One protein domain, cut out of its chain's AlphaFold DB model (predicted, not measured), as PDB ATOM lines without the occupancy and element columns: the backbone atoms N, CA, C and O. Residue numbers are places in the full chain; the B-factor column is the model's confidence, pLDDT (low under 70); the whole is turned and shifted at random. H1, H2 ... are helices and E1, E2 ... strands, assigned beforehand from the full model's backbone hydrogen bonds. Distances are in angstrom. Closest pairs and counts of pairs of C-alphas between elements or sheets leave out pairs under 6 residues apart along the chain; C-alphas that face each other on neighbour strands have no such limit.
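This is residues 117 to 325 of the 325 residues of an uncharacterized protein of Candidatus Marinamargulisbacteria bacterium SCGC AG-439-L15 (UniProt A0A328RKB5). Fourteen antiparallel strands, E1 to E14, stand side by side round a closed barrel, and one helix, H1, fills part of its hollow, with the wall curled round it. Each strand follows its neighbour in the chain, and E14 closes the ring on E1. The printed part has 209 residues, with the order H1 and then E1 to E14, and the class is mostly strand. The whole is compact, with a radius of gyration of the C-alphas of 16.3 A, and rounded, spanning 44 by 44 by 33 A.

Start at Asp 117 and go on to C-alpha 124 at (19.916, -30.836, -21.060), where H1 begins; it runs to residue 135, 16.3 A. Next find C-alpha 141 at (40.191, -41.680, -13.225), from which E1 runs 37.7 A to residue 153. Then come E2, residues 158 to 167, E3, 170 to 180, E4, 185 to 190, E5, 195 to 205, 31.1 A long, E6, 210 to 218, and E7, 221 to 229. Further on are E8, residues 237 to 244, E9, 247 to 252, E10, 258 to 264, and E11, 272 to 284, 35.9 A long. Last come E12, residues 287 to 296, E13, 299 to 308, and E14, 317 to 324, ending at C-alpha 324 at (37.861, -37.415, -12.058).

Look first at the barrel: E1 to E14 form a meander, each strand the antiparallel neighbour of the one before, and each such pair is a hairpin. In E1 and E2, N 146 and O 164 are within hydrogen-bond range at 2.9 A. E3 bends by 51 degrees at residue 173, and E6 by 51 degrees at residue 213. In E7 and E8, at 179 degrees, N 228 and O 239 are 2.8 A apart. In E10 and E11, at 144 degrees, N 259 and O 276 are 2.8 A apart. The ring closes where E14 is antiparallel to E1 at 163 degrees, with N 145 and O 320 at 2.8 A. Turn now to H1: the barrel curls round it, and its closest C-alphas to E8 are those of His 131 and Ile 244, 6.8 A apart. H1 and E14 are near each other, with 8 pairs of C-alphas within 10 A. Every O i to N i+4 pair in H1 is within hydrogen-bond range. Across the ring, E1 and E8 are apart.

The two C-alphas farthest apart are those of Gly 155 and Asn 268, at 50.7 A. The printed part has no cut and ends at Ser 325, the chain's last residue. No link is long; those from E7 to E8, E10 to E11 and E13 to E14 are short, and the others are tight. Mean pLDDT of the printed part is 86.9, and 19 residues are under 70, among them 230 to 236 and 309 to 312.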
ATOM      1  N   ASP A 117      26.407 -17.922 -30.192       67.81
ATOM      2  CA  ASP A 117      25.896 -18.051 -28.835       67.81
ATOM      3  C   ASP A 117      24.662 -18.965 -28.713       67.81
ATOM      4  O   ASP A 117      24.506 -19.608 -27.674       67.81
ATOM      5  N   LYS A 118      23.864 -19.135 -29.782       71.31
ATOM      6  CA  LYS A 118      22.759 -20.115 -29.857       71.31
ATOM      7  C   LYS A 118      23.235 -21.549 -29.600       71.31
ATOM      8  O   LYS A 118      22.439 -22.387 -29.229       71.31
ATOM      9  N   PHE A 119      24.517 -21.857 -29.757       75.81
ATOM     10  CA  PHE A 119      25.046 -23.213 -29.549       75.81
ATOM     11  C   PHE A 119      26.008 -23.285 -28.366       75.81
ATOM     12  O   PHE A 119      26.781 -24.233 -28.213       75.81
ATOM     13  N   THR A 120      25.978 -22.250 -27.527       79.38
ATOM     14  CA  THR A 120      26.875 -22.126 -26.385       79.38
ATOM     15  C   THR A 120      26.163 -22.254 -25.045       79.38
ATOM     16  O   THR A 120      26.857 -22.315 -24.042       79.38
ATOM     17  N   TYR A 121      24.835 -22.314 -24.947       82.31
ATOM     18  CA  TYR A 121      24.193 -22.526 -23.639       82.31
ATOM     19  C   TYR A 121      24.399 -23.941 -23.083       82.31
ATOM     20  O   TYR A 121      24.907 -24.831 -23.775       82.31
ATOM     21  N   PHE A 122      24.028 -24.124 -21.815       88.62
ATOM     22  CA  PHE A 122      23.891 -25.434 -21.189       88.62
ATOM     23  C   PHE A 122      22.741 -26.228 -21.785       88.62
ATOM     24  O   PHE A 122      21.578 -25.849 -21.676       88.62
ATOM     25  N   THR A 123      23.089 -27.351 -22.387       92.56
ATOM     26  CA  THR A 123      22.130 -28.321 -22.907       92.56
ATOM     27  C   THR A 123      21.602 -29.206 -21.779       92.56
ATOM     28  O   THR A 123      22.251 -29.379 -20.740       92.56
ATOM     29  N   LEU A 124      20.439 -29.823 -21.982       95.00
ATOM     30  CA  LEU A 124      19.916 -30.836 -21.060       95.00
ATOM     31  C   LEU A 124      20.882 -32.012 -20.908       95.00
ATOM     32  O   LEU A 124      21.009 -32.565 -19.817       95.00
ATOM     33  N   ILE A 125      21.594 -32.374 -21.974       95.38
ATOM     34  CA  ILE A 125      22.552 -33.481 -21.928       95.38
ATOM     35  C   ILE A 125      23.738 -33.162 -21.011       95.38
ATOM     36  O   ILE A 125      24.143 -34.010 -20.217       95.38
ATOM     37  N   GLU A 126      24.255 -31.932 -21.057       95.12
ATOM     38  CA  GLU A 126      25.273 -31.465 -20.106       95.12
ATOM     39  C   GLU A 126      24.732 -31.462 -18.672       95.12
ATOM     40  O   GLU A 126      25.415 -31.912 -17.755       95.12
ATOM     41  N   ALA A 127      23.486 -31.025 -18.475       95.50
ATOM     42  CA  ALA A 127      22.853 -30.999 -17.159       95.50
ATOM     43  C   ALA A 127      22.698 -32.395 -16.533       95.50
ATOM     44  O   ALA A 127      22.854 -32.535 -15.321       95.50
ATOM     45  N   LEU A 128      22.433 -33.429 -17.341       96.62
ATOM     46  CA  LEU A 128      22.409 -34.820 -16.875       96.62
ATOM     47  C   LEU A 128      23.792 -35.302 -16.425       96.62
ATOM     48  O   LEU A 128      23.901 -35.949 -15.388       96.62
ATOM     49  N   ILE A 129      24.847 -34.947 -17.159       96.31
ATOM     50  CA  ILE A 129      26.221 -35.283 -16.765       96.31
ATOM     51  C   ILE A 129      26.594 -34.562 -15.468       96.31
ATOM     52  O   ILE A 129      27.117 -35.192 -14.552       96.31
ATOM     53  N   TYR A 130      26.275 -33.271 -15.337       94.94
ATOM     54  CA  TYR A 130      26.525 -32.545 -14.091       94.94
ATOM     55  C   TYR A 130      25.717 -33.094 -12.923       94.94
ATOM     56  O   TYR A 130      26.256 -33.172 -11.826       94.94
ATOM     57  N   HIS A 131      24.460 -33.500 -13.133       94.31
ATOM     58  CA  HIS A 131      23.697 -34.200 -12.102       94.31
ATOM     59  C   HIS A 131      24.475 -35.414 -11.592       94.31
ATOM     60  O   HIS A 131      24.676 -35.539 -10.387       94.31
ATOM     61  N   ASP A 132      24.934 -36.279 -12.496       93.31
ATOM     62  CA  ASP A 132      25.594 -37.511 -12.084       93.31
ATOM     63  C   ASP A 132      26.932 -37.233 -11.393       93.31
ATOM     64  O   ASP A 132      27.200 -37.807 -10.350       93.31
ATOM     65  N   LEU A 133      27.733 -36.287 -11.886       90.75
ATOM     66  CA  LEU A 133      28.980 -35.903 -11.214       90.75
ATOM     67  C   LEU A 133      28.765 -35.247  -9.842       90.75
ATOM     68  O   LEU A 133      29.664 -35.246  -9.009       90.75
ATOM     69  N   LEU A 134      27.599 -34.648  -9.610       88.38
ATOM     70  CA  LEU A 134      27.267 -33.990  -8.350       88.38
ATOM     71  C   LEU A 134      26.682 -34.952  -7.310       88.38
ATOM     72  O   LEU A 134      26.838 -34.698  -6.112       88.38
ATOM     73  N   TYR A 135      25.942 -35.975  -7.737       88.31
ATOM     74  CA  TYR A 135      25.126 -36.806  -6.848       88.31
ATOM     75  C   TYR A 135      25.493 -38.293  -6.847       88.31
ATOM     76  O   TYR A 135      25.054 -38.989  -5.935       88.31
ATOM     77  N   GLU A 136      26.253 -38.776  -7.827       87.88
ATOM     78  CA  GLU A 136      26.659 -40.179  -7.928       87.88
ATOM     79  C   GLU A 136      28.154 -40.326  -7.618       87.88
ATOM     80  O   GLU A 136      28.971 -39.466  -7.952       87.88
ATOM     81  N   GLU A 137      28.522 -41.448  -7.008       86.88
ATOM     82  CA  GLU A 137      29.920 -41.801  -6.778       86.88
ATOM     83  C   GLU A 137      30.453 -42.572  -7.984       86.88
ATOM     84  O   GLU A 137      30.150 -43.750  -8.195       86.88
ATOM     85  N   TYR A 138      31.260 -41.895  -8.795       89.06
ATOM     86  CA  TYR A 138      31.990 -42.543  -9.870       89.06
ATOM     87  C   TYR A 138      33.392 -42.961  -9.426       89.06
ATOM     88  O   TYR A 138      34.030 -42.267  -8.635       89.06
ATOM     89  N   PRO A 139      33.922 -44.070  -9.968       85.75
ATOM     90  CA  PRO A 139      35.291 -44.465  -9.683       85.75
ATOM     91  C   PRO A 139      36.277 -43.433 -10.247       85.75
ATOM     92  O   PRO A 139      36.145 -43.037 -11.406       85.75
ATOM     93  N   HIS A 140      37.308 -43.088  -9.466       89.38
ATOM     94  CA  HIS A 140      38.379 -42.173  -9.882       89.38
ATOM     95  C   HIS A 140      39.004 -42.558 -11.235       89.38
ATOM     96  O   HIS A 140      39.035 -43.739 -11.626       89.38
ATOM     97  N   GLY A 141      39.537 -41.553 -11.928       91.50
ATOM     98  CA  GLY A 141      40.191 -41.680 -13.225       91.50
ATOM     99  C   GLY A 141      39.319 -41.242 -14.400       91.50
ATOM    100  O   GLY A 141      38.433 -40.399 -14.271       91.50
ATOM    101  N   GLU A 142      39.617 -41.800 -15.572       95.69
ATOM    102  CA  GLU A 142      38.996 -41.386 -16.830       95.69
ATOM    103  C   GLU A 142      37.650 -42.076 -17.070       95.69
ATOM    104  O   GLU A 142      37.528 -43.307 -17.038       95.69
ATOM    105  N   LEU A 143      36.648 -41.259 -17.374       96.75
ATOM    106  CA  LEU A 143      35.339 -41.672 -17.851       96.75
ATOM    107  C   LEU A 143      35.073 -41.072 -19.230       96.75
ATOM    108  O   LEU A 143      35.585 -40.009 -19.583       96.75
ATOM    109  N   SER A 144      34.192 -41.720 -19.979       97.25
ATOM    110  CA  SER A 144      33.668 -41.200 -21.236       97.25
ATOM    111  C   SER A 144      32.147 -41.156 -21.205       97.25
ATOM    112  O   SER A 144      31.490 -42.023 -20.627       97.25
ATOM    113  N   ALA A 145      31.571 -40.141 -21.839       97.94
ATOM    114  CA  ALA A 145      30.143 -40.060 -22.089       97.94
ATOM    115  C   ALA A 145      29.874 -39.951 -23.589       97.94
ATOM    116  O   ALA A 145      30.566 -39.234 -24.312       97.94
ATOM    117  N   SER A 146      28.840 -40.639 -24.058       97.75
ATOM    118  CA  SER A 146      28.371 -40.569 -25.437       97.75
ATOM    119  C   SER A 146      26.869 -40.373 -25.465       97.75
ATOM    120  O   SER A 146      26.142 -41.094 -24.782       97.75
ATOM    121  N   TYR A 147      26.401 -39.448 -26.290       98.00
ATOM    122  CA  TYR A 147      24.989 -39.247 -26.564       98.00
ATOM    123  C   TYR A 147      24.730 -39.254 -28.064       98.00
ATOM    124  O   TYR A 147      25.497 -38.662 -28.827       98.00
ATOM    125  N   ALA A 148      23.639 -39.893 -28.480       95.31
ATOM    126  CA  ALA A 148      23.193 -39.885 -29.866       95.31
ATOM    127  C   ALA A 148      21.671 -40.016 -29.985       95.31
ATOM    128  O   ALA A 148      21.049 -40.863 -29.339       95.31
ATOM    129  N   THR A 149      21.084 -39.224 -30.881       91.94
ATOM    130  CA  THR A 149      19.729 -39.428 -31.397       91.94
ATOM    131  C   THR A 149      19.767 -40.539 -32.442       91.94
ATOM    132  O   THR A 149      20.319 -40.354 -33.524       91.94
ATOM    133  N   TYR A 150      19.183 -41.696 -32.136       87.56
ATOM    134  CA  TYR A 150      19.285 -42.895 -32.980       87.56
ATOM    135  C   TYR A 150      17.999 -43.216 -33.748       87.56
ATOM    136  O   TYR A 150      18.019 -44.014 -34.682       87.56
ATOM    137  N   LYS A 151      16.856 -42.634 -33.363       85.75
ATOM    138  CA  LYS A 151      15.584 -42.896 -34.046       85.75
ATOM    139  C   LYS A 151      14.661 -41.687 -34.021       85.75
ATOM    140  O   LYS A 151      14.494 -41.029 -33.001       85.75
ATOM    141  N   ILE A 152      13.995 -41.460 -35.150       85.69
ATOM    142  CA  ILE A 152      12.916 -40.484 -35.297       85.69
ATOM    143  C   ILE A 152      11.640 -41.266 -35.586       85.69
ATOM    144  O   ILE A 152      11.507 -41.890 -36.639       85.69
ATOM    145  N   ASN A 153      10.694 -41.252 -34.653       81.88
ATOM    146  CA  ASN A 153       9.371 -41.798 -34.901       81.88
ATOM    147  C   ASN A 153       8.510 -40.715 -35.555       81.88
ATOM    148  O   ASN A 153       8.022 -39.811 -34.881       81.88
ATOM    149  N   LYS A 154       8.337 -40.800 -36.879       84.06
ATOM    150  CA  LYS A 154       7.525 -39.840 -37.643       84.06
ATOM    151  C   LYS A 154       6.048 -39.878 -37.237       84.06
ATOM    152  O   LYS A 154       5.431 -38.823 -37.154       84.06
ATOM    153  N   GLY A 155       5.512 -41.066 -36.939       82.44
ATOM    154  CA  GLY A 155       4.107 -41.247 -36.564       82.44
ATOM    155  C   GLY A 155       3.774 -40.596 -35.225       82.44
ATOM    156  O   GLY A 155       2.812 -39.843 -35.130       82.44
ATOM    157  N   THR A 156       4.613 -40.812 -34.208       80.81
ATOM    158  CA  THR A 156       4.428 -40.190 -32.884       80.81
ATOM    159  C   THR A 156       5.123 -38.837 -32.740       80.81
ATOM    160  O   THR A 156       5.038 -38.228 -31.682       80.81
ATOM    161  N   ARG A 157       5.814 -38.356 -33.785       88.00
ATOM    162  CA  ARG A 157       6.615 -37.118 -33.791       88.00
ATOM    163  C   ARG A 157       7.591 -37.045 -32.610       88.00
ATOM    164  O   ARG A 157       7.700 -36.023 -31.936       88.00
ATOM    165  N   GLN A 158       8.308 -38.142 -32.376       90.25
ATOM    166  CA  GLN A 158       9.248 -38.274 -31.265       90.25
ATOM    167  C   GLN A 158      10.680 -38.498 -31.743       90.25
ATOM    168  O   GLN A 158      10.917 -39.239 -32.700       90.25
ATOM    169  N   LEU A 159      11.639 -37.901 -31.036       91.81
ATOM    170  CA  LEU A 159      13.061 -38.212 -31.164       91.81
ATOM    171  C   LEU A 159      13.467 -39.124 -30.010       91.81
ATOM    172  O   LEU A 159      13.186 -38.836 -28.847       91.81
ATOM    173  N   LEU A 160      14.135 -40.222 -30.335       93.12
ATOM    174  CA  LEU A 160      14.674 -41.166 -29.370       93.12
ATOM    175  C   LEU A 160      16.188 -41.064 -29.379       93.12
ATOM    176  O   LEU A 160      16.833 -41.211 -30.422       93.12
ATOM    177  N   SER A 161      16.722 -40.821 -28.192       95.88
ATOM    178  CA  SER A 161      18.140 -40.598 -27.974       95.88
ATOM    179  C   SER A 161      18.610 -41.393 -26.769       95.88
ATOM    180  O   SER A 161      17.819 -41.735 -25.884       95.88
ATOM    181  N   GLU A 162      19.896 -41.700 -26.735       97.75
ATOM    182  CA  GLU A 162      20.519 -42.398 -25.618       97.75
ATOM    183  C   GLU A 162      21.761 -41.637 -25.166       97.75
ATOM    184  O   GLU A 162      22.541 -41.208 -26.010       97.75
ATOM    185  N   LEU A 163      21.919 -41.466 -23.853       98.31
ATOM    186  CA  LEU A 163      23.145 -41.014 -23.196       98.31
ATOM    187  C   LEU A 163      23.724 -42.200 -22.421       98.31
ATOM    188  O   LEU A 163      23.012 -42.824 -21.639       98.31
ATOM    189  N   GLN A 164      25.009 -42.482 -22.599       97.69
ATOM    190  CA  GLN A 164      25.743 -43.506 -21.864       97.69
ATOM    191  C   GLN A 164      27.002 -42.897 -21.247       97.69
ATOM    192  O   GLN A 164      27.751 -42.225 -21.948       97.69
ATOM    193  N   ILE A 165      27.251 -43.181 -19.968       97.38
ATOM    194  CA  ILE A 165      28.503 -42.883 -19.255       97.38
ATOM    195  C   ILE A 165      29.222 -44.207 -19.001       97.38
ATOM    196  O   ILE A 165      28.596 -45.172 -18.557       97.38
ATOM    197  N   SER A 166      30.518 -44.272 -19.303       96.44
ATOM    198  CA  SER A 166      31.322 -45.498 -19.272       96.44
ATOM    199  C   SER A 166      32.697 -45.263 -18.649       96.44
ATOM    200  O   SER A 166      33.248 -44.168 -18.737       96.44
ATOM    201  N   LYS A 167      33.282 -46.324 -18.086       95.50
ATOM    202  CA  LYS A 167      34.713 -46.405 -17.759       95.50
ATOM    203  C   LYS A 167      35.359 -47.439 -18.668       95.50
ATOM    204  O   LYS A 167      35.059 -48.633 -18.578       95.50
ATOM    205  N   GLY A 168      36.198 -46.985 -19.596       92.06
ATOM    206  CA  GLY A 168      36.664 -47.825 -20.700       92.06
ATOM    207  C   GLY A 168      35.481 -48.391 -21.496       92.06
ATOM    208  O   GLY A 168      34.652 -47.642 -22.003       92.06
ATOM    209  N   LYS A 169      35.382 -49.723 -21.586       91.50
ATOM    210  CA  LYS A 169      34.273 -50.413 -22.272       91.50
ATOM    211  C   LYS A 169      33.069 -50.703 -21.370       91.50
ATOM    212  O   LYS A 169      32.052 -51.179 -21.866       91.50
ATOM    213  N   THR A 170      33.181 -50.453 -20.068       94.38
ATOM    214  CA  THR A 170      32.150 -50.820 -19.095       94.38
ATOM    215  C   THR A 170      31.131 -49.687 -18.964       94.38
ATOM    216  O   THR A 170      31.501 -48.609 -18.489       94.38
ATOM    217  N   PRO A 171      29.857 -49.893 -19.352       94.69
ATOM    218  CA  PRO A 171      28.816 -48.892 -19.160       94.69
ATOM    219  C   PRO A 171      28.461 -48.785 -17.674       94.69
ATOM    220  O   PRO A 171      28.119 -49.781 -17.039       94.69
ATOM    221  N   LEU A 172      28.508 -47.571 -17.131       94.50
ATOM    222  CA  LEU A 172      28.148 -47.271 -15.744       94.50
ATOM    223  C   LEU A 172      26.696 -46.789 -15.645       94.50
ATOM    224  O   LEU A 172      25.913 -47.315 -14.860       94.50
ATOM    225  N   LYS A 173      26.305 -45.839 -16.503       95.56
ATOM    226  CA  LYS A 173      24.973 -45.213 -16.491       95.56
ATOM    227  C   LYS A 173      24.429 -45.091 -17.909       95.56
ATOM    228  O   LYS A 173      25.189 -44.834 -18.841       95.56
ATOM    229  N   ARG A 174      23.124 -45.325 -18.098       97.50
ATOM    230  CA  ARG A 174      22.448 -45.210 -19.399       97.50
ATOM    231  C   ARG A 174      21.079 -44.563 -19.244       97.50
ATOM    232  O   ARG A 174      20.210 -45.070 -18.535       97.50
ATOM    233  N   TYR A 175      20.862 -43.490 -19.989       98.19
ATOM    234  CA  TYR A 175      19.586 -42.800 -20.085       98.19
ATOM    235  C   TYR A 175      19.002 -42.948 -21.476       98.19
ATOM    236  O   TYR A 175      19.677 -42.693 -22.469       98.19
ATOM    237  N   ARG A 176      17.712 -43.260 -21.549       98.12
ATOM    238  CA  ARG A 176      16.911 -43.092 -22.757       98.12
ATOM    239  C   ARG A 176      16.103 -41.813 -22.651       98.12
ATOM    240  O   ARG A 176      15.268 -41.663 -21.758       98.12
ATOM    241  N   LEU A 177      16.316 -40.933 -23.616       97.88
ATOM    242  CA  LEU A 177      15.636 -39.661 -23.746       97.88
ATOM    243  C   LEU A 177      14.630 -39.752 -24.889       97.88
ATOM    244  O   LEU A 177      14.982 -40.082 -26.021       97.88
ATOM    245  N   THR A 178      13.367 -39.469 -24.587       96.81
ATOM    246  CA  THR A 178      12.300 -39.349 -25.587       96.81
ATOM    247  C   THR A 178      11.864 -37.900 -25.649       96.81
ATOM    248  O   THR A 178      11.259 -37.415 -24.696       96.81
ATOM    249  N   TYR A 179      12.184 -37.217 -26.742       95.19
ATOM    250  CA  TYR A 179      11.709 -35.865 -27.000       95.19
ATOM    251  C   TYR A 179      10.422 -35.913 -27.804       95.19
ATOM    252  O   TYR A 179      10.399 -36.445 -28.914       95.19
ATOM    253  N   ASP A 180       9.363 -35.344 -27.256       92.75
ATOM    254  CA  ASP A 180       8.103 -35.132 -27.944       92.75
ATOM    255  C   ASP A 180       8.116 -33.748 -28.605       92.75
ATOM    256  O   ASP A 180       8.181 -32.719 -27.927       92.75
ATOM    257  N   ILE A 181       8.084 -33.730 -29.942       87.94
ATOM    258  CA  ILE A 181       8.242 -32.499 -30.726       87.94
ATOM    259  C   ILE A 181       7.052 -31.558 -30.528       87.94
ATOM    260  O   ILE A 181       7.243 -30.351 -30.578       87.94
ATOM    261  N   LEU A 182       5.844 -32.075 -30.297       87.62
ATOM    262  CA  LEU A 182       4.638 -31.251 -30.176       87.62
ATOM    263  C   LEU A 182       4.552 -30.554 -28.822       87.62
ATOM    264  O   LEU A 182       4.191 -29.386 -28.740       87.62
ATOM    265  N   SER A 183       4.879 -31.280 -27.759       90.81
ATOM    266  CA  SER A 183       4.838 -30.767 -26.387       90.81
ATOM    267  C   SER A 183       6.161 -30.154 -25.926       90.81
ATOM    268  O   SER A 183       6.256 -29.706 -24.779       90.81
ATOM    269  N   HIS A 184       7.184 -30.166 -26.787       91.94
ATOM    270  CA  HIS A 184       8.549 -29.721 -26.499       91.94
ATOM    271  C   HIS A 184       9.087 -30.309 -25.192       91.94
ATOM    272  O   HIS A 184       9.676 -29.617 -24.365       91.94
ATOM    273  N   THR A 185       8.815 -31.592 -24.959       95.56
ATOM    274  CA  THR A 185       9.078 -32.231 -23.671       95.56
ATOM    275  C   THR A 185       9.984 -33.436 -23.837       95.56
ATOM    276  O   THR A 185       9.692 -34.352 -24.599       95.56
ATOM    277  N   TYR A 186      11.057 -33.472 -23.057       97.19
ATOM    278  CA  TYR A 186      11.852 -34.665 -22.832       97.19
ATOM    279  C   TYR A 186      11.275 -35.499 -21.700       97.19
ATOM    280  O   TYR A 186      11.046 -35.004 -20.599       97.19
ATOM    281  N   THR A 187      11.116 -36.792 -21.952       98.06
ATOM    282  CA  THR A 187      10.952 -37.819 -20.921       98.06
ATOM    283  C   THR A 187      12.255 -38.595 -20.798       98.06
ATOM    284  O   THR A 187      12.789 -39.075 -21.800       98.06
ATOM    285  N   ILE A 188      12.771 -38.708 -19.577       98.44
ATOM    286  CA  ILE A 188      14.100 -39.250 -19.284       98.44
ATOM    287  C   ILE A 188      13.914 -40.530 -18.479       98.44
ATOM    288  O   ILE A 188      13.328 -40.509 -17.395       98.44
ATOM    289  N   ASN A 189      14.403 -41.644 -19.013       98.19
ATOM    290  CA  ASN A 189      14.326 -42.955 -18.379       98.19
ATOM    291  C   ASN A 189      15.730 -43.484 -18.119       98.19
ATOM    292  O   ASN A 189      16.551 -43.501 -19.031       98.19
ATOM    293  N   GLU A 190      15.992 -43.962 -16.911       96.75
ATOM    294  CA  GLU A 190      17.218 -44.692 -16.604       96.75
ATOM    295  C   GLU A 190      17.027 -46.165 -16.979       96.75
ATOM    296  O   GLU A 190      16.099 -46.831 -16.506       96.75
ATOM    297  N   LEU A 191      17.879 -46.675 -17.870       94.81
ATOM    298  CA  LEU A 191      17.686 -47.996 -18.470       94.81
ATOM    299  C   LEU A 191      17.999 -49.139 -17.503       94.81
ATOM    300  O   LEU A 191      17.313 -50.159 -17.542       94.81
ATOM    301  N   GLN A 192      18.983 -48.961 -16.623       91.31
ATOM    302  CA  GLN A 192      19.365 -49.946 -15.609       91.31
ATOM    303  C   GLN A 192      18.215 -50.204 -14.629       91.31
ATOM    304  O   GLN A 192      17.866 -51.352 -14.367       91.31
ATOM    305  N   GLN A 193      17.588 -49.132 -14.138       90.00
ATOM    306  CA  GLN A 193      16.481 -49.206 -13.179       90.00
ATOM    307  C   GLN A 193      15.110 -49.384 -13.847       90.00
ATOM    308  O   GLN A 193      14.111 -49.583 -13.159       90.00
ATOM    309  N   LYS A 194      15.041 -49.290 -15.184       93.12
ATOM    310  CA  LYS A 194      13.798 -49.313 -15.976       93.12
ATOM    311  C   LYS A 194      12.747 -48.327 -15.454       93.12
ATOM    312  O   LYS A 194      11.552 -48.622 -15.448       93.12
ATOM    313  N   LYS A 195      13.195 -47.154 -15.012       95.44
ATOM    314  CA  LYS A 195      12.356 -46.160 -14.341       95.44
ATOM    315  C   LYS A 195      12.423 -44.826 -15.066       95.44
ATOM    316  O   LYS A 195      13.489 -44.400 -15.512       95.44
ATOM    317  N   GLN A 196      11.286 -44.139 -15.138       97.56
ATOM    318  CA  GLN A 196      11.270 -42.730 -15.503       97.56
ATOM    319  C   GLN A 196      11.883 -41.912 -14.366       97.56
ATOM    320  O   GLN A 196      11.368 -41.890 -13.247       97.56
ATOM    321  N   VAL A 197      12.976 -41.227 -14.669       97.62
ATOM    322  CA  VAL A 197      13.710 -40.406 -13.706       97.62
ATOM    323  C   VAL A 197      13.468 -38.924 -13.929       97.62
ATOM    324  O   VAL A 197      13.636 -38.154 -12.997       97.62
ATOM    325  N   GLY A 198      13.018 -38.494 -15.108       98.00
ATOM    326  CA  GLY A 198      12.791 -37.074 -15.342       98.00
ATOM    327  C   GLY A 198      11.778 -36.754 -16.424       98.00
ATOM    328  O   GLY A 198      11.427 -37.586 -17.266       98.00
ATOM    329  N   LYS A 199      11.298 -35.514 -16.376       98.31
ATOM    330  CA  LYS A 199      10.455 -34.902 -17.401       98.31
ATOM    331  C   LYS A 199      10.758 -33.412 -17.456       98.31
ATOM    332  O   LYS A 199      10.622 -32.743 -16.436       98.31
ATOM    333  N   VAL A 200      11.163 -32.911 -18.620       98.12
ATOM    334  CA  VAL A 200      11.659 -31.539 -18.810       98.12
ATOM    335  C   VAL A 200      10.993 -30.928 -20.029       98.12
ATOM    336  O   VAL A 200      11.081 -31.489 -21.116       98.12
ATOM    337  N   ARG A 201      10.323 -29.792 -19.853       96.62
ATOM    338  CA  ARG A 201       9.668 -29.043 -20.925       96.62
ATOM    339  C   ARG A 201      10.530 -27.860 -21.337       96.62
ATOM    340  O   ARG A 201      11.057 -27.163 -20.479       96.62
ATOM    341  N   PHE A 202      10.628 -27.635 -22.637       93.31
ATOM    342  CA  PHE A 202      11.355 -26.533 -23.242       93.31
ATOM    343  C   PHE A 202      10.373 -25.434 -23.645       93.31
ATOM    344  O   PHE A 202       9.366 -25.689 -24.312       93.31
ATOM    345  N   SER A 203      10.695 -24.211 -23.249       90.69
ATOM    346  CA  SER A 203      10.111 -22.974 -23.749       90.69
ATOM    347  C   SER A 203      10.999 -22.486 -24.889       90.69
ATOM    348  O   SER A 203      12.164 -22.138 -24.679       90.69
ATOM    349  N   LEU A 204      10.470 -22.545 -26.110       85.56
ATOM    350  CA  LEU A 204      11.192 -22.216 -27.335       85.56
ATOM    351  C   LEU A 204      10.572 -20.971 -27.971       85.56
ATOM    352  O   LEU A 204       9.347 -20.885 -28.069       85.56
ATOM    353  N   ALA A 205      11.405 -20.047 -28.443       76.56
ATOM    354  CA  ALA A 205      10.954 -18.804 -29.055       76.56
ATOM    355  C   ALA A 205      11.425 -18.615 -30.497       76.56
ATOM    356  O   ALA A 205      12.538 -18.985 -30.895       76.56
ATOM    357  N   GLY A 206      10.552 -17.950 -31.259       70.56
ATOM    358  CA  GLY A 206      10.772 -17.568 -32.647       70.56
ATOM    359  C   GLY A 206      10.893 -18.753 -33.605       70.56
ATOM    360  O   GLY A 206      10.793 -19.921 -33.240       70.56
ATOM    361  N   THR A 207      11.155 -18.437 -34.868       64.81
ATOM    362  CA  THR A 207      11.358 -19.433 -35.933       64.81
ATOM    363  C   THR A 207      12.688 -20.177 -35.808       64.81
ATOM    364  O   THR A 207      12.870 -21.229 -36.409       64.81
ATOM    365  N   ALA A 208      13.613 -19.656 -34.998       63.84
ATOM    366  CA  ALA A 208      14.915 -20.260 -34.753       63.84
ATOM    367  C   ALA A 208      14.897 -21.347 -33.661       63.84
ATOM    368  O   ALA A 208      15.957 -21.923 -33.406       63.84
ATOM    369  N   TYR A 209      13.747 -21.605 -33.016       71.69
ATOM    370  CA  TYR A 209      13.617 -22.512 -31.866       71.69
ATOM    371  C   TYR A 209      14.675 -22.231 -30.792       71.69
ATOM    372  O   TYR A 209      15.373 -23.127 -30.316       71.69
ATOM    373  N   LEU A 210      14.845 -20.948 -30.464       77.81
ATOM    374  CA  LEU A 210      15.786 -20.524 -29.438       77.81
ATOM    375  C   LEU A 210      15.257 -20.974 -28.076       77.81
ATOM    376  O   LEU A 210      14.107 -20.688 -27.756       77.81
ATOM    377  N   MET A 211      16.076 -21.664 -27.285       85.62
ATOM    378  CA  MET A 211      15.689 -22.024 -25.922       85.62
ATOM    379  C   MET A 211      15.677 -20.774 -25.044       85.62
ATOM    380  O   MET A 211      16.711 -20.130 -24.880       85.62
ATOM    381  N   GLU A 212      14.518 -20.450 -24.484       86.00
ATOM    382  CA  GLU A 212      14.377 -19.410 -23.459       86.00
ATOM    383  C   GLU A 212      14.496 -20.010 -22.061       86.00
ATOM    384  O   GLU A 212      15.173 -19.456 -21.211       86.00
ATOM    385  N   GLU A 213      13.894 -21.180 -21.846       90.88
ATOM    386  CA  GLU A 213      13.968 -21.917 -20.587       90.88
ATOM    387  C   GLU A 213      13.767 -23.411 -20.875       90.88
ATOM    388  O   GLU A 213      13.002 -23.784 -21.766       90.88
ATOM    389  N   ALA A 214      14.400 -24.289 -20.104       94.38
ATOM    390  CA  ALA A 214      13.967 -25.672 -19.967       94.38
ATOM    391  C   ALA A 214      13.738 -25.991 -18.492       94.38
ATOM    392  O   ALA A 214      14.629 -25.823 -17.662       94.38
ATOM    393  N   LYS A 215      12.540 -26.464 -18.154       97.19
ATOM    394  CA  LYS A 215      12.105 -26.643 -16.768       97.19
ATOM    395  C   LYS A 215      11.393 -27.965 -16.566       97.19
ATOM    396  O   LYS A 215      10.593 -28.407 -17.393       97.19
ATOM    397  N   GLY A 216      11.651 -28.602 -15.434       97.75
ATOM    398  CA  GLY A 216      10.984 -29.840 -15.080       97.75
ATOM    399  C   GLY A 216      11.552 -30.489 -13.836       97.75
ATOM    400  O   GLY A 216      11.866 -29.815 -12.856       97.75
ATOM    401  N   THR A 217      11.647 -31.814 -13.870       97.81
ATOM    402  CA  THR A 217      12.150 -32.609 -12.749       97.81
ATOM    403  C   THR A 217      13.123 -33.688 -13.202       97.81
ATOM    404  O   THR A 217      12.999 -34.224 -14.307       97.81
ATOM    405  N   LEU A 218      14.062 -34.019 -12.318       96.94
ATOM    406  CA  LEU A 218      15.021 -35.112 -12.436       96.94
ATOM    407  C   LEU A 218      15.194 -35.767 -11.053       96.94
ATOM    408  O   LEU A 218      15.437 -35.083 -10.065       96.94
ATOM    409  N   TYR A 219      14.981 -37.079 -10.959       95.25
ATOM    410  CA  TYR A 219      14.836 -37.862  -9.725       95.25
ATOM    411  C   TYR A 219      13.914 -37.202  -8.680       95.25
ATOM    412  O   TYR A 219      14.205 -37.186  -7.487       95.25
ATOM    413  N   GLY A 220      12.799 -36.616  -9.133       94.38
ATOM    414  CA  GLY A 220      11.843 -35.902  -8.274       94.38
ATOM    415  C   GLY A 220      12.319 -34.532  -7.771       94.38
ATOM    416  O   GLY A 220      11.572 -33.848  -7.077       94.38
ATOM    417  N   LYS A 221      13.531 -34.100  -8.133       94.38
ATOM    418  CA  LYS A 221      14.087 -32.785  -7.802       94.38
ATOM    419  C   LYS A 221      13.848 -31.797  -8.952       94.38
ATOM    420  O   LYS A 221      13.861 -32.224 -10.108       94.38
ATOM    421  N   PRO A 222      13.658 -30.494  -8.680       95.81
ATOM    422  CA  PRO A 222      13.572 -29.477  -9.728       95.81
ATOM    423  C   PRO A 222      14.800 -29.470 -10.645       95.81
ATOM    424  O   PRO A 222      15.926 -29.572 -10.163       95.81
ATOM    425  N   LEU A 223      14.580 -29.314 -11.948       97.19
ATOM    426  CA  LEU A 223      15.622 -29.054 -12.940       97.19
ATOM    427  C   LEU A 223      15.247 -27.796 -13.726       97.19
ATOM    428  O   LEU A 223      14.132 -27.730 -14.251       97.19
ATOM    429  N   VAL A 224      16.158 -26.827 -13.815       95.81
ATOM    430  CA  VAL A 224      15.974 -25.594 -14.601       95.81
ATOM    431  C   VAL A 224      17.242 -25.285 -15.391       95.81
ATOM    432  O   VAL A 224      18.336 -25.319 -14.831       95.81
ATOM    433  N   LEU A 225      17.081 -24.963 -16.672       94.38
ATOM    434  CA  LEU A 225      18.088 -24.396 -17.567       94.38
ATOM    435  C   LEU A 225      17.552 -23.068 -18.080       94.38
ATOM    436  O   LEU A 225      16.511 -23.046 -18.732       94.38
ATOM    437  N   ASP A 226      18.254 -21.982 -17.803       90.38
ATOM    438  CA  ASP A 226      17.806 -20.637 -18.153       90.38
ATOM    439  C   ASP A 226      18.971 -19.841 -18.761       90.38
ATOM    440  O   ASP A 226      19.819 -19.302 -18.034       90.38
ATOM    441  N   PRO A 227      19.097 -19.833 -20.101       84.50
ATOM    442  CA  PRO A 227      19.992 -18.935 -20.805       84.50
ATOM    443  C   PRO A 227      19.361 -17.543 -20.892       84.50
ATOM    444  O   PRO A 227      18.560 -17.252 -21.775       84.50
ATOM    445  N   VAL A 228      19.788 -16.634 -20.020       80.25
ATOM    446  CA  VAL A 228      19.304 -15.252 -20.028       80.25
ATOM    447  C   VAL A 228      19.963 -14.478 -21.172       80.25
ATOM    448  O   VAL A 228      21.144 -14.099 -21.133       80.25
ATOM    449  N   TRP A 229      19.173 -14.238 -22.217       74.88
ATOM    450  CA  TRP A 229      19.552 -13.484 -23.410       74.88
ATOM    451  C   TRP A 229      19.616 -11.976 -23.127       74.88
ATOM    452  O   TRP A 229      18.755 -11.413 -22.453       74.88
ATOM    453  N   LYS A 230      20.617 -11.280 -23.680       66.31
ATOM    454  CA  LYS A 230      20.691  -9.813 -23.599       66.31
ATOM    455  C   LYS A 230      19.549  -9.188 -24.411       66.31
ATOM    456  O   LYS A 230      19.427  -9.426 -25.610       66.31
ATOM    457  N   SER A 231      18.745  -8.340 -23.768       56.50
ATOM    458  CA  SER A 231      17.502  -7.755 -24.305       56.50
ATOM    459  C   SER A 231      17.646  -7.080 -25.677       56.50
ATOM    460  O   SER A 231      16.806  -7.275 -26.554       56.50
ATOM    461  N   HIS A 232      18.721  -6.317 -25.888       54.81
ATOM    462  CA  HIS A 232      18.956  -5.551 -27.122       54.81
ATOM    463  C   HIS A 232      19.634  -6.357 -28.237       54.81
ATOM    464  O   HIS A 232      19.702  -5.917 -29.380       54.81
ATOM    465  N   GLN A 233      20.139  -7.544 -27.911       57.06
ATOM    466  CA  GLN A 233      20.854  -8.434 -28.813       57.06
ATOM    467  C   GLN A 233      20.427  -9.851 -28.443       57.06
ATOM    468  O   GLN A 233      21.195 -10.555 -27.788       57.06
ATOM    469  N   LYS A 234      19.201 -10.254 -28.840       55.47
ATOM    470  CA  LYS A 234      18.529 -11.561 -28.575       55.47
ATOM    471  C   LYS A 234      19.279 -12.806 -29.105       55.47
ATOM    472  O   LYS A 234      18.705 -13.838 -29.422       55.47
ATOM    473  N   GLN A 235      20.575 -12.657 -29.272       62.44
ATOM    474  CA  GLN A 235      21.554 -13.520 -29.881       62.44
ATOM    475  C   GLN A 235      22.830 -13.589 -29.031       62.44
ATOM    476  O   GLN A 235      23.758 -14.272 -29.436       62.44
ATOM    477  N   ILE A 236      22.913 -12.878 -27.897       69.69
ATOM    478  CA  ILE A 236      24.037 -12.946 -26.959       69.69
ATOM    479  C   ILE A 236      23.533 -13.373 -25.592       69.69
ATOM    480  O   ILE A 236      22.576 -12.800 -25.069       69.69
ATOM    481  N   ILE A 237      24.210 -14.345 -24.990       73.25
ATOM    482  CA  ILE A 237      23.889 -14.798 -23.638       73.25
ATOM    483  C   ILE A 237      24.617 -13.906 -22.632       73.25
ATOM    484  O   ILE A 237      25.845 -13.827 -22.632       73.25
ATOM    485  N   GLY A 238      23.865 -13.213 -21.777       70.56
ATOM    486  CA  GLY A 238      24.443 -12.410 -20.698       70.56
ATOM    487  C   GLY A 238      24.800 -13.256 -19.481       70.56
ATOM    488  O   GLY A 238      25.848 -13.055 -18.863       70.56
ATOM    489  N   TYR A 239      23.937 -14.218 -19.175       81.38
ATOM    490  CA  TYR A 239      23.988 -15.031 -17.972       81.38
ATOM    491  C   TYR A 239      23.341 -16.392 -18.237       81.38
ATOM    492  O   TYR A 239      22.480 -16.508 -19.108       81.38
ATOM    493  N   GLN A 240      23.760 -17.424 -17.510       85.25
ATOM    494  CA  GLN A 240      23.091 -18.723 -17.538       85.25
ATOM    495  C   GLN A 240      22.905 -19.255 -16.136       85.25
ATOM    496  O   GLN A 240      23.847 -19.250 -15.344       85.25
ATOM    497  N   ARG A 241      21.721 -19.794 -15.879       88.62
ATOM    498  CA  ARG A 241      21.431 -20.547 -14.668       88.62
ATOM    499  C   ARG A 241      21.177 -22.010 -15.002       88.62
ATOM    500  O   ARG A 241      20.429 -22.334 -15.922       88.62
ATOM    501  N   LEU A 242      21.771 -22.883 -14.199       92.81
ATOM    502  CA  LEU A 242      21.448 -24.300 -14.110       92.81
ATOM    503  C   LEU A 242      21.064 -24.613 -12.663       92.81
ATOM    504  O   LEU A 242      21.854 -24.393 -11.752       92.81
ATOM    505  N   GLN A 243      19.873 -25.155 -12.443       93.31
ATOM    506  CA  GLN A 243      19.423 -25.618 -11.133       93.31
ATOM    507  C   GLN A 243      19.168 -27.121 -11.170       93.31
ATOM    508  O   GLN A 243      18.415 -27.585 -12.020       93.31
ATOM    509  N   ILE A 244      19.737 -27.863 -10.218       93.38
ATOM    510  CA  ILE A 244      19.522 -29.301 -10.017       93.38
ATOM    511  C   ILE A 244      19.197 -29.554  -8.540       93.38
ATOM    512  O   ILE A 244      20.075 -29.647  -7.673       93.38
ATOM    513  N   GLY A 245      17.909 -29.665  -8.226       90.38
ATOM    514  CA  GLY A 245      17.410 -29.697  -6.857       90.38
ATOM    515  C   GLY A 245      17.640 -28.370  -6.145       90.38
ATOM    516  O   GLY A 245      17.126 -27.336  -6.568       90.38
ATOM    517  N   HIS A 246      18.401 -28.411  -5.052       88.00
ATOM    518  CA  HIS A 246      18.800 -27.219  -4.293       88.00
ATOM    519  C   HIS A 246      20.147 -26.641  -4.742       88.00
ATOM    520  O   HIS A 246      20.581 -25.640  -4.185       88.00
ATOM    521  N   ARG A 247      20.827 -27.291  -5.695       88.31
ATOM    522  CA  ARG A 247      22.125 -26.847  -6.200       88.31
ATOM    523  C   ARG A 247      21.907 -25.948  -7.399       88.31
ATOM    524  O   ARG A 247      21.221 -26.354  -8.338       88.31
ATOM    525  N   THR A 248      22.511 -24.770  -7.375       89.88
ATOM    526  CA  THR A 248      22.366 -23.783  -8.444       89.88
ATOM    527  C   THR A 248      23.736 -23.345  -8.919       89.88
ATOM    528  O   THR A 248      24.570 -22.920  -8.123       89.88
ATOM    529  N   LEU A 249      23.959 -23.440 -10.221       88.38
ATOM    530  CA  LEU A 249      25.104 -22.885 -10.912       88.38
ATOM    531  C   LEU A 249      24.665 -21.644 -11.673       88.38
ATOM    532  O   LEU A 249      23.858 -21.723 -12.598       88.38
ATOM    533  N   ASP A 250      25.265 -20.524 -11.307       83.44
ATOM    534  CA  ASP A 250      25.049 -19.239 -11.946       83.44
ATOM    535  C   ASP A 250      26.337 -18.850 -12.688       83.44
ATOM    536  O   ASP A 250      27.381 -18.615 -12.075       83.44
ATOM    537  N   LEU A 251      26.286 -18.837 -14.024       80.06
ATOM    538  CA  LEU A 251      27.415 -18.498 -14.884       80.06
ATOM    539  C   LEU A 251      27.285 -17.096 -15.456       80.06
ATOM    540  O   LEU A 251      26.354 -16.767 -16.192       80.06
ATOM    541  N   THR A 252      28.322 -16.306 -15.213       77.94
ATOM    542  CA  THR A 252      28.547 -15.039 -15.906       77.94
ATOM    543  C   THR A 252      29.352 -15.281 -17.181       77.94
ATOM    544  O   THR A 252      30.189 -16.188 -17.232       77.94
ATOM    545  N   SER A 253      29.110 -14.475 -18.219       70.88
ATOM    546  CA  SER A 253      29.841 -14.540 -19.493       70.88
ATOM    547  C   SER A 253      30.832 -13.368 -19.607       70.88
ATOM    548  O   SER A 253      30.529 -12.388 -20.287       70.88
ATOM    549  N   PRO A 254      32.008 -13.412 -18.937       61.66
ATOM    550  CA  PRO A 254      33.028 -12.367 -19.055       61.66
ATOM    551  C   PRO A 254      33.528 -12.195 -20.493       61.66
ATOM    552  O   PRO A 254      33.994 -11.120 -20.856       61.66
ATOM    553  N   SER A 255      33.423 -13.231 -21.329       70.44
ATOM    554  CA  SER A 255      33.615 -13.115 -22.771       70.44
ATOM    555  C   SER A 255      32.679 -14.060 -23.524       70.44
ATOM    556  O   SER A 255      31.910 -14.818 -22.928       70.44
ATOM    557  N   LYS A 256      32.749 -14.022 -24.858       66.94
ATOM    558  CA  LYS A 256      32.031 -14.950 -25.739       66.94
ATOM    559  C   LYS A 256      32.508 -16.401 -25.596       66.94
ATOM    560  O   LYS A 256      31.730 -17.329 -25.788       66.94
ATOM    561  N   TYR A 257      33.785 -16.583 -25.270       78.12
ATOM    562  CA  TYR A 257      34.445 -17.890 -25.245       78.12
ATOM    563  C   TYR A 257      34.705 -18.406 -23.838       78.12
ATOM    564  O   TYR A 257      35.165 -19.529 -23.694       78.12
ATOM    565  N   HIS A 258      34.428 -17.612 -22.809       80.75
ATOM    566  CA  HIS A 258      34.744 -17.970 -21.439       80.75
ATOM    567  C   HIS A 258      33.590 -17.610 -20.514       80.75
ATOM    568  O   HIS A 258      33.080 -16.486 -20.551       80.75
ATOM    569  N   ARG A 259      33.199 -18.567 -19.673       83.81
ATOM    570  CA  ARG A 259      32.181 -18.418 -18.635       83.81
ATOM    571  C   ARG A 259      32.693 -18.918 -17.307       83.81
ATOM    572  O   ARG A 259      33.358 -19.946 -17.248       83.81
ATOM    573  N   LYS A 260      32.343 -18.206 -16.242       84.62
ATOM    574  CA  LYS A 260      32.747 -18.568 -14.885       84.62
ATOM    575  C   LYS A 260      31.627 -18.344 -13.887       84.62
ATOM    576  O   LYS A 260      30.802 -17.437 -14.051       84.62
ATOM    577  N   GLY A 261      31.641 -19.158 -12.847       85.12
ATOM    578  CA  GLY A 261      30.716 -19.088 -11.734       85.12
ATOM    579  C   GLY A 261      31.057 -20.129 -10.683       85.12
ATOM    580  O   GLY A 261      32.165 -20.669 -10.636       85.12
ATOM    581  N   SER A 262      30.091 -20.412  -9.829       81.81
ATOM    582  CA  SER A 262      30.232 -21.423  -8.794       81.81
ATOM    583  C   SER A 262      28.906 -22.102  -8.537       81.81
ATOM    584  O   SER A 262      27.855 -21.459  -8.578       81.81
ATOM    585  N   TRP A 263      28.968 -23.387  -8.214       82.44
ATOM    586  CA  TRP A 263      27.841 -24.075  -7.615       82.44
ATOM    587  C   TRP A 263      27.602 -23.522  -6.217       82.44
ATOM    588  O   TRP A 263      28.501 -23.504  -5.375       82.44
ATOM    589  N   SER A 264      26.381 -23.060  -5.999       80.12
ATOM    590  CA  SER A 264      25.832 -22.726  -4.696       80.12
ATOM    591  C   SER A 264      25.003 -23.899  -4.184       80.12
ATOM    592  O   SER A 264      24.314 -24.588  -4.946       80.12
ATOM    593  N   PHE A 265      25.105 -24.134  -2.882       78.88
ATOM    594  CA  PHE A 265      24.526 -25.270  -2.176       78.88
ATOM    595  C   PHE A 265      23.679 -24.770  -0.995       78.88
ATOM    596  O   PHE A 265      23.472 -23.566  -0.834       78.88
ATOM    597  N   LYS A 266      23.187 -25.685  -0.147       70.81
ATOM    598  CA  LYS A 266      22.579 -25.303   1.137       70.81
ATOM    599  C   LYS A 266      23.574 -24.485   1.975       70.81
ATOM    600  O   LYS A 266      24.786 -24.579   1.778       70.81
ATOM    601  N   ALA A 267      23.056 -23.682   2.906       56.97
ATOM    602  CA  ALA A 267      23.885 -22.878   3.801       56.97
ATOM    603  C   ALA A 267      24.976 -23.752   4.454       56.97
ATOM    604  O   ALA A 267      24.654 -24.803   5.009       56.97
ATOM    605  N   ASN A 268      26.233 -23.296   4.380       55.59
ATOM    606  CA  ASN A 268      27.457 -23.906   4.934       55.59
ATOM    607  C   ASN A 268      28.205 -24.944   4.073       55.59
ATOM    608  O   ASN A 268      29.212 -25.479   4.528       55.59
ATOM    609  N   GLU A 269      27.795 -25.204   2.831       66.88
ATOM    610  CA  GLU A 269      28.599 -26.005   1.893       66.88
ATOM    611  C   GLU A 269      29.586 -25.121   1.105       66.88
ATOM    612  O   GLU A 269      29.252 -24.014   0.671       66.88
ATOM    613  N   HIS A 270      30.820 -25.605   0.910       70.69
ATOM    614  CA  HIS A 270      31.828 -24.876   0.140       70.69
ATOM    615  C   HIS A 270      31.432 -24.797  -1.343       70.69
ATOM    616  O   HIS A 270      31.105 -25.819  -1.949       70.69
ATOM    617  N   PRO A 271      31.495 -23.605  -1.962       78.00
ATOM    618  CA  PRO A 271      31.154 -23.456  -3.365       78.00
ATOM    619  C   PRO A 271      32.159 -24.196  -4.250       78.00
ATOM    620  O   PRO A 271      33.374 -24.057  -4.094       78.00
ATOM    621  N   ILE A 272      31.652 -24.937  -5.234       82.62
ATOM    622  CA  ILE A 272      32.480 -25.611  -6.235       82.62
ATOM    623  C   ILE A 272      32.661 -24.643  -7.397       82.62
ATOM    624  O   ILE A 272      31.688 -24.263  -8.055       82.62
ATOM    625  N   ARG A 273      33.905 -24.226  -7.648       86.31
ATOM    626  CA  ARG A 273      34.234 -23.354  -8.785       86.31
ATOM    627  C   ARG A 273      33.900 -24.049 -10.097       86.31
ATOM    628  O   ARG A 273      34.158 -25.242 -10.253       86.31
ATOM    629  N   HIS A 274      33.352 -23.282 -11.029       89.62
ATOM    630  CA  HIS A 274      33.017 -23.754 -12.358       89.62
ATOM    631  C   HIS A 274      33.531 -22.771 -13.407       89.62
ATOM    632  O   HIS A 274      33.139 -21.602 -13.430       89.62
ATOM    633  N   GLU A 275      34.357 -23.265 -14.318       90.00
ATOM    634  CA  GLU A 275      34.899 -22.504 -15.440       90.00
ATOM    635  C   GLU A 275      34.654 -23.264 -16.734       90.00
ATOM    636  O   GLU A 275      34.777 -24.486 -16.781       90.00
ATOM    637  N   LEU A 276      34.263 -22.546 -17.779       89.38
ATOM    638  CA  LEU A 276      33.897 -23.114 -19.064       89.38
ATOM    639  C   LEU A 276      34.504 -22.284 -20.191       89.38
ATOM    640  O   LEU A 276      34.265 -21.081 -20.287       89.38
ATOM    641  N   THR A 277      35.243 -22.957 -21.067       88.19
ATOM    642  CA  THR A 277      35.940 -22.366 -22.211       88.19
ATOM    643  C   THR A 277      35.465 -23.008 -23.508       88.19
ATOM    644  O   THR A 277      35.383 -24.230 -23.617       88.19
ATOM    645  N   PHE A 278      35.151 -22.189 -24.508       84.44
ATOM    646  CA  PHE A 278      34.825 -22.616 -25.865       84.44
ATOM    647  C   PHE A 278      36.082 -22.617 -26.725       84.44
ATOM    648  O   PHE A 278      36.543 -21.560 -27.149       84.44
ATOM    649  N   ASP A 279      36.600 -23.806 -27.017       76.69
ATOM    650  CA  ASP A 279      37.853 -23.969 -27.757       76.69
ATOM    651  C   ASP A 279      37.681 -23.722 -29.258       76.69
ATOM    652  O   ASP A 279      38.556 -23.168 -29.919       76.69
ATOM    653  N   SER A 280      36.565 -24.175 -29.829       75.50
ATOM    654  CA  SER A 280      36.328 -24.051 -31.266       75.50
ATOM    655  C   SER A 280      34.853 -24.150 -31.618       75.50
ATOM    656  O   SER A 280      34.090 -24.879 -30.975       75.50
ATOM    657  N   TYR A 281      34.503 -23.486 -32.713       78.25
ATOM    658  CA  TYR A 281      33.192 -23.513 -33.338       78.25
ATOM    659  C   TYR A 281      33.387 -23.755 -34.836       78.25
ATOM    660  O   TYR A 281      34.016 -22.936 -35.506       78.25
ATOM    661  N   ASP A 282      32.877 -24.875 -35.343       82.81
ATOM    662  CA  ASP A 282      32.978 -25.247 -36.756       82.81
ATOM    663  C   ASP A 282      31.577 -25.425 -37.353       82.81
ATOM    664  O   ASP A 282      30.704 -26.043 -36.738       82.81
ATOM    665  N   VAL A 283      31.360 -24.863 -38.543       79.12
ATOM    666  CA  VAL A 283      30.085 -24.909 -39.270       79.12
ATOM    667  C   VAL A 283      30.307 -25.641 -40.579       79.12
ATOM    668  O   VAL A 283      31.047 -25.172 -41.443       79.12
ATOM    669  N   LYS A 284      29.621 -26.769 -40.753       79.31
ATOM    670  CA  LYS A 284      29.677 -27.577 -41.974       79.31
ATOM    671  C   LYS A 284      28.271 -27.817 -42.498       79.31
ATOM    672  O   LYS A 284      27.537 -28.610 -41.917       79.31
ATOM    673  N   LYS A 285      27.910 -27.168 -43.611       80.75
ATOM    674  CA  LYS A 285      26.557 -27.219 -44.199       80.75
ATOM    675  C   LYS A 285      25.482 -26.929 -43.130       80.75
ATOM    676  O   LYS A 285      25.345 -25.791 -42.697       80.75
ATOM    677  N   ASN A 286      24.802 -27.978 -42.664       78.81
ATOM    678  CA  ASN A 286      23.693 -27.944 -41.708       78.81
ATOM    679  C   ASN A 286      24.102 -28.383 -40.294       78.81
ATOM    680  O   ASN A 286      23.244 -28.548 -39.428       78.81
ATOM    681  N   HIS A 287      25.397 -28.590 -40.058       82.19
ATOM    682  CA  HIS A 287      25.938 -29.065 -38.794       82.19
ATOM    683  C   HIS A 287      26.801 -28.009 -38.136       82.19
ATOM    684  O   HIS A 287      27.585 -27.313 -38.784       82.19
ATOM    685  N   ILE A 288      26.691 -27.959 -36.817       86.19
ATOM    686  CA  ILE A 288      27.523 -27.116 -35.975       86.19
ATOM    687  C   ILE A 288      28.208 -28.008 -34.958       86.19
ATOM    688  O   ILE A 288      27.549 -28.741 -34.222       86.19
ATOM    689  N   LEU A 289      29.534 -27.943 -34.921       89.00
ATOM    690  CA  LEU A 289      30.353 -28.599 -33.913       89.00
ATOM    691  C   LEU A 289      30.852 -27.547 -32.927       89.00
ATOM    692  O   LEU A 289      31.568 -26.621 -33.311       89.00
ATOM    693  N   THR A 290      30.530 -27.729 -31.650       89.62
ATOM    694  CA  THR A 290      31.112 -26.935 -30.568       89.62
ATOM    695  C   THR A 290      32.004 -27.805 -29.695       89.62
ATOM    696  O   THR A 290      31.710 -28.978 -29.445       89.62
ATOM    697  N   ARG A 291      33.137 -27.242 -29.266       92.00
ATOM    698  CA  ARG A 291      34.050 -27.875 -28.308       92.00
ATOM    699  C   ARG A 291      34.114 -27.029 -27.048       92.00
ATOM    700  O   ARG A 291      34.388 -25.833 -27.143       92.00
ATOM    701  N   LYS A 292      33.845 -27.646 -25.897       92.69
ATOM    702  CA  LYS A 292      33.843 -26.980 -24.589       92.69
ATOM    703  C   LYS A 292      34.802 -27.701 -23.650       92.69
ATOM    704  O   LYS A 292      34.712 -28.917 -23.522       92.69
ATOM    705  N   LYS A 293      35.660 -26.961 -22.963       94.44
ATOM    706  CA  LYS A 293      36.399 -27.443 -21.793       94.44
ATOM    707  C   LYS A 293      35.746 -26.900 -20.541       94.44
ATOM    708  O   LYS A 293      35.387 -25.725 -20.508       94.44
ATOM    709  N   VAL A 294      35.584 -27.745 -19.535       94.88
ATOM    710  CA  VAL A 294      34.931 -27.395 -18.278       94.88
ATOM    711  C   VAL A 294      35.795 -27.860 -17.120       94.88
ATOM    712  O   VAL A 294      36.156 -29.029 -17.047       94.88
ATOM    713  N   THR A 295      36.087 -26.943 -16.207       93.31
ATOM    714  CA  THR A 295      36.612 -27.265 -14.881       93.31
ATOM    715  C   THR A 295      35.463 -27.164 -13.888       93.31
ATOM    716  O   THR A 295      34.832 -26.111 -13.795       93.31
ATOM    717  N   MET A 296      35.190 -28.235 -13.143       91.62
ATOM    718  CA  MET A 296      34.191 -28.262 -12.073       91.62
ATOM    719  C   MET A 296      34.836 -28.795 -10.797       91.62
ATOM    720  O   MET A 296      34.968 -30.004 -10.612       91.62
ATOM    721  N   GLY A 297      35.253 -27.887  -9.914       87.50
ATOM    722  CA  GLY A 297      36.069 -28.248  -8.758       87.50
ATOM    723  C   GLY A 297      37.344 -28.956  -9.220       87.50
ATOM    724  O   GLY A 297      38.088 -28.372 -10.008       87.50
ATOM    725  N   PRO A 298      37.598 -30.194  -8.772       85.44
ATOM    726  CA  PRO A 298      38.776 -30.935  -9.189       85.44
ATOM    727  C   PRO A 298      38.550 -31.754 -10.480       85.44
ATOM    728  O   PRO A 298      39.489 -32.344 -11.009       85.44
ATOM    729  N   HIS A 299      37.325 -31.774 -11.019       91.12
ATOM    730  CA  HIS A 299      36.991 -32.508 -12.236       91.12
ATOM    731  C   HIS A 299      37.272 -31.684 -13.492       91.12
ATOM    732  O   HIS A 299      36.985 -30.484 -13.552       91.12
ATOM    733  N   GLN A 300      37.768 -32.360 -14.526       95.56
ATOM    734  CA  GLN A 300      38.016 -31.786 -15.847       95.56
ATOM    735  C   GLN A 300      37.157 -32.503 -16.885       95.56
ATOM    736  O   GLN A 300      37.160 -33.730 -16.946       95.56
ATOM    737  N   LEU A 301      36.428 -31.751 -17.708       95.62
ATOM    738  CA  LEU A 301      35.574 -32.289 -18.760       95.62
ATOM    739  C   LEU A 301      35.885 -31.629 -20.104       95.62
ATOM    740  O   LEU A 301      36.107 -30.422 -20.189       95.62
ATOM    741  N   SER A 302      35.830 -32.411 -21.176       96.12
ATOM    742  CA  SER A 302      35.975 -31.939 -22.553       96.12
ATOM    743  C   SER A 302      34.813 -32.441 -23.402       96.12
ATOM    744  O   SER A 302      34.776 -33.604 -23.796       96.12
ATOM    745  N   PHE A 303      33.879 -31.549 -23.726       95.94
ATOM    746  CA  PHE A 303      32.711 -31.834 -24.552       95.94
ATOM    747  C   PHE A 303      32.970 -31.554 -26.031       95.94
ATOM    748  O   PHE A 303      33.563 -30.541 -26.409       95.94
ATOM    749  N   ARG A 304      32.404 -32.407 -26.885       95.12
ATOM    750  CA  ARG A 304      32.207 -32.173 -28.317       95.12
ATOM    751  C   ARG A 304      30.728 -32.363 -28.619       95.12
ATOM    752  O   ARG A 304      30.225 -33.478 -28.529       95.12
ATOM    753  N   LEU A 305      30.039 -31.285 -28.964       93.50
ATOM    754  CA  LEU A 305      28.591 -31.262 -29.177       93.50
ATOM    755  C   LEU A 305      28.307 -31.001 -30.656       93.50
ATOM    756  O   LEU A 305      28.846 -30.057 -31.234       93.50
ATOM    757  N   LYS A 306      27.460 -31.829 -31.268       91.06
ATOM    758  CA  LYS A 306      27.024 -31.678 -32.658       91.06
ATOM    759  C   LYS A 306      25.557 -31.266 -32.696       91.06
ATOM    760  O   LYS A 306      24.692 -31.996 -32.212       91.06
ATOM    761  N   PHE A 307      25.282 -30.123 -33.306       88.00
ATOM    762  CA  PHE A 307      23.952 -29.546 -33.472       88.00
ATOM    763  C   PHE A 307      23.549 -29.516 -34.943       88.00
ATOM    764  O   PHE A 307      24.405 -29.504 -35.831       88.00
ATOM    765  N   LEU A 308      22.240 -29.464 -35.183       83.62
ATOM    766  CA  LEU A 308      21.683 -29.091 -36.479       83.62
ATOM    767  C   LEU A 308      21.408 -27.587 -36.482       83.62
ATOM    768  O   LEU A 308      20.841 -27.061 -35.525       83.62
ATOM    769  N   ASN A 309      21.798 -26.913 -37.558       69.44
ATOM    770  CA  ASN A 309      21.763 -25.455 -37.677       69.44
ATOM    771  C   ASN A 309      20.350 -24.861 -37.461       69.44
ATOM    772  O   ASN A 309      20.180 -23.837 -36.790       69.44
ATOM    773  N   ASP A 310      19.323 -25.578 -37.926       65.50
ATOM    774  CA  ASP A 310      18.004 -24.984 -38.165       65.50
ATOM    775  C   ASP A 310      16.867 -25.585 -37.331       65.50
ATOM    776  O   ASP A 310      15.717 -25.187 -37.492       65.50
ATOM    777  N   CYS A 311      17.135 -26.570 -36.466       57.56
ATOM    778  CA  CYS A 311      16.054 -27.483 -36.074       57.56
ATOM    779  C   CYS A 311      15.800 -27.609 -34.576       57.56
ATOM    780  O   CYS A 311      14.694 -27.998 -34.206       57.56
ATOM    781  N   PHE A 312      16.786 -27.363 -33.709       68.88
ATOM    782  CA  PHE A 312      16.610 -27.702 -32.300       68.88
ATOM    783  C   PHE A 312      17.694 -27.135 -31.392       68.88
ATOM    784  O   PHE A 312      18.845 -26.988 -31.803       68.88
ATOM    785  N   SER A 313      17.320 -26.865 -30.145       76.44
ATOM    786  CA  SER A 313      18.214 -26.363 -29.112       76.44
ATOM    787  C   SER A 313      19.081 -27.446 -28.446       76.44
ATOM    788  O   SER A 313      19.987 -27.142 -27.676       76.44
ATOM    789  N   GLU A 314      18.882 -28.721 -28.741       87.81
ATOM    790  CA  GLU A 314      19.726 -29.779 -28.184       87.81
ATOM    791  C   GLU A 314      20.637 -30.381 -29.258       87.81
ATOM    792  O   GLU A 314      20.277 -30.411 -30.444       87.81
ATOM    793  N   PRO A 315      21.832 -30.868 -28.873       90.69
ATOM    794  CA  PRO A 315      22.688 -31.586 -29.796       90.69
ATOM    795  C   PRO A 315      21.975 -32.864 -30.253       90.69
ATOM    796  O   PRO A 315      21.184 -33.450 -29.516       90.69
ATOM    797  N   TYR A 316      22.275 -33.331 -31.462       91.00
ATOM    798  CA  TYR A 316      21.853 -34.661 -31.920       91.00
ATOM    799  C   TYR A 316      22.912 -35.728 -31.612       91.00
ATOM    800  O   TYR A 316      22.617 -36.921 -31.635       91.00
ATOM    801  N   ALA A 317      24.146 -35.305 -31.328       92.94
ATOM    802  CA  ALA A 317      25.217 -36.174 -30.870       92.94
ATOM    803  C   ALA A 317      26.190 -35.412 -29.966       92.94
ATOM    804  O   ALA A 317      26.433 -34.219 -30.161       92.94
ATOM    805  N   MET A 318      26.768 -36.104 -28.990       96.50
ATOM    806  CA  MET A 318      27.761 -35.541 -28.083       96.50
ATOM    807  C   MET A 318      28.735 -36.615 -27.613       96.50
ATOM    808  O   MET A 318      28.350 -37.765 -27.409       96.50
ATOM    809  N   THR A 319      29.994 -36.229 -27.440       96.44
ATOM    810  CA  THR A 319      30.989 -37.014 -26.702       96.44
ATOM    811  C   THR A 319      31.608 -36.143 -25.621       96.44
ATOM    812  O   THR A 319      31.888 -34.970 -25.887       96.44
ATOM    813  N   ALA A 320      31.860 -36.705 -24.445       96.44
ATOM    814  CA  ALA A 320      32.601 -36.040 -23.385       96.44
ATOM    815  C   ALA A 320      33.684 -36.959 -22.828       96.44
ATOM    816  O   ALA A 320      33.398 -38.111 -22.505       96.44
ATOM    817  N   ASP A 321      34.888 -36.423 -22.681       95.75
ATOM    818  CA  ASP A 321      35.972 -37.053 -21.928       95.75
ATOM    819  C   ASP A 321      36.023 -36.384 -20.550       95.75
ATOM    820  O   ASP A 321      35.985 -35.153 -20.468       95.75
ATOM    821  N   MET A 322      36.047 -37.170 -19.474       96.50
ATOM    822  CA  MET A 322      35.979 -36.675 -18.098       96.50
ATOM    823  C   MET A 322      37.115 -37.279 -17.276       96.50
ATOM    824  O   MET A 322      37.255 -38.496 -17.214       96.50
ATOM    825  N   SER A 323      37.904 -36.432 -16.624       94.06
ATOM    826  CA  SER A 323      38.938 -36.839 -15.676       94.06
ATOM    827  C   SER A 323      38.481 -36.498 -14.263       94.06
ATOM    828  O   SER A 323      38.250 -35.325 -13.942       94.06
ATOM    829  N   LEU A 324      38.288 -37.535 -13.446       90.25
ATOM    830  CA  LEU A 324      37.861 -37.415 -12.058       90.25
ATOM    831  C   LEU A 324      39.061 -37.627 -11.132       90.25
ATOM    832  O   LEU A 324      39.641 -38.715 -11.113       90.25
ATOM    833  N   SER A 325      39.411 -36.573 -10.390       77.31
ATOM    834  CA  SER A 325      40.441 -36.556  -9.343       77.31
ATOM    835  C   SER A 325      40.117 -37.478  -8.186       77.31
ATOM    836  O   SER A 325      38.935 -37.454  -7.765       77.31
TER     837      SER A 325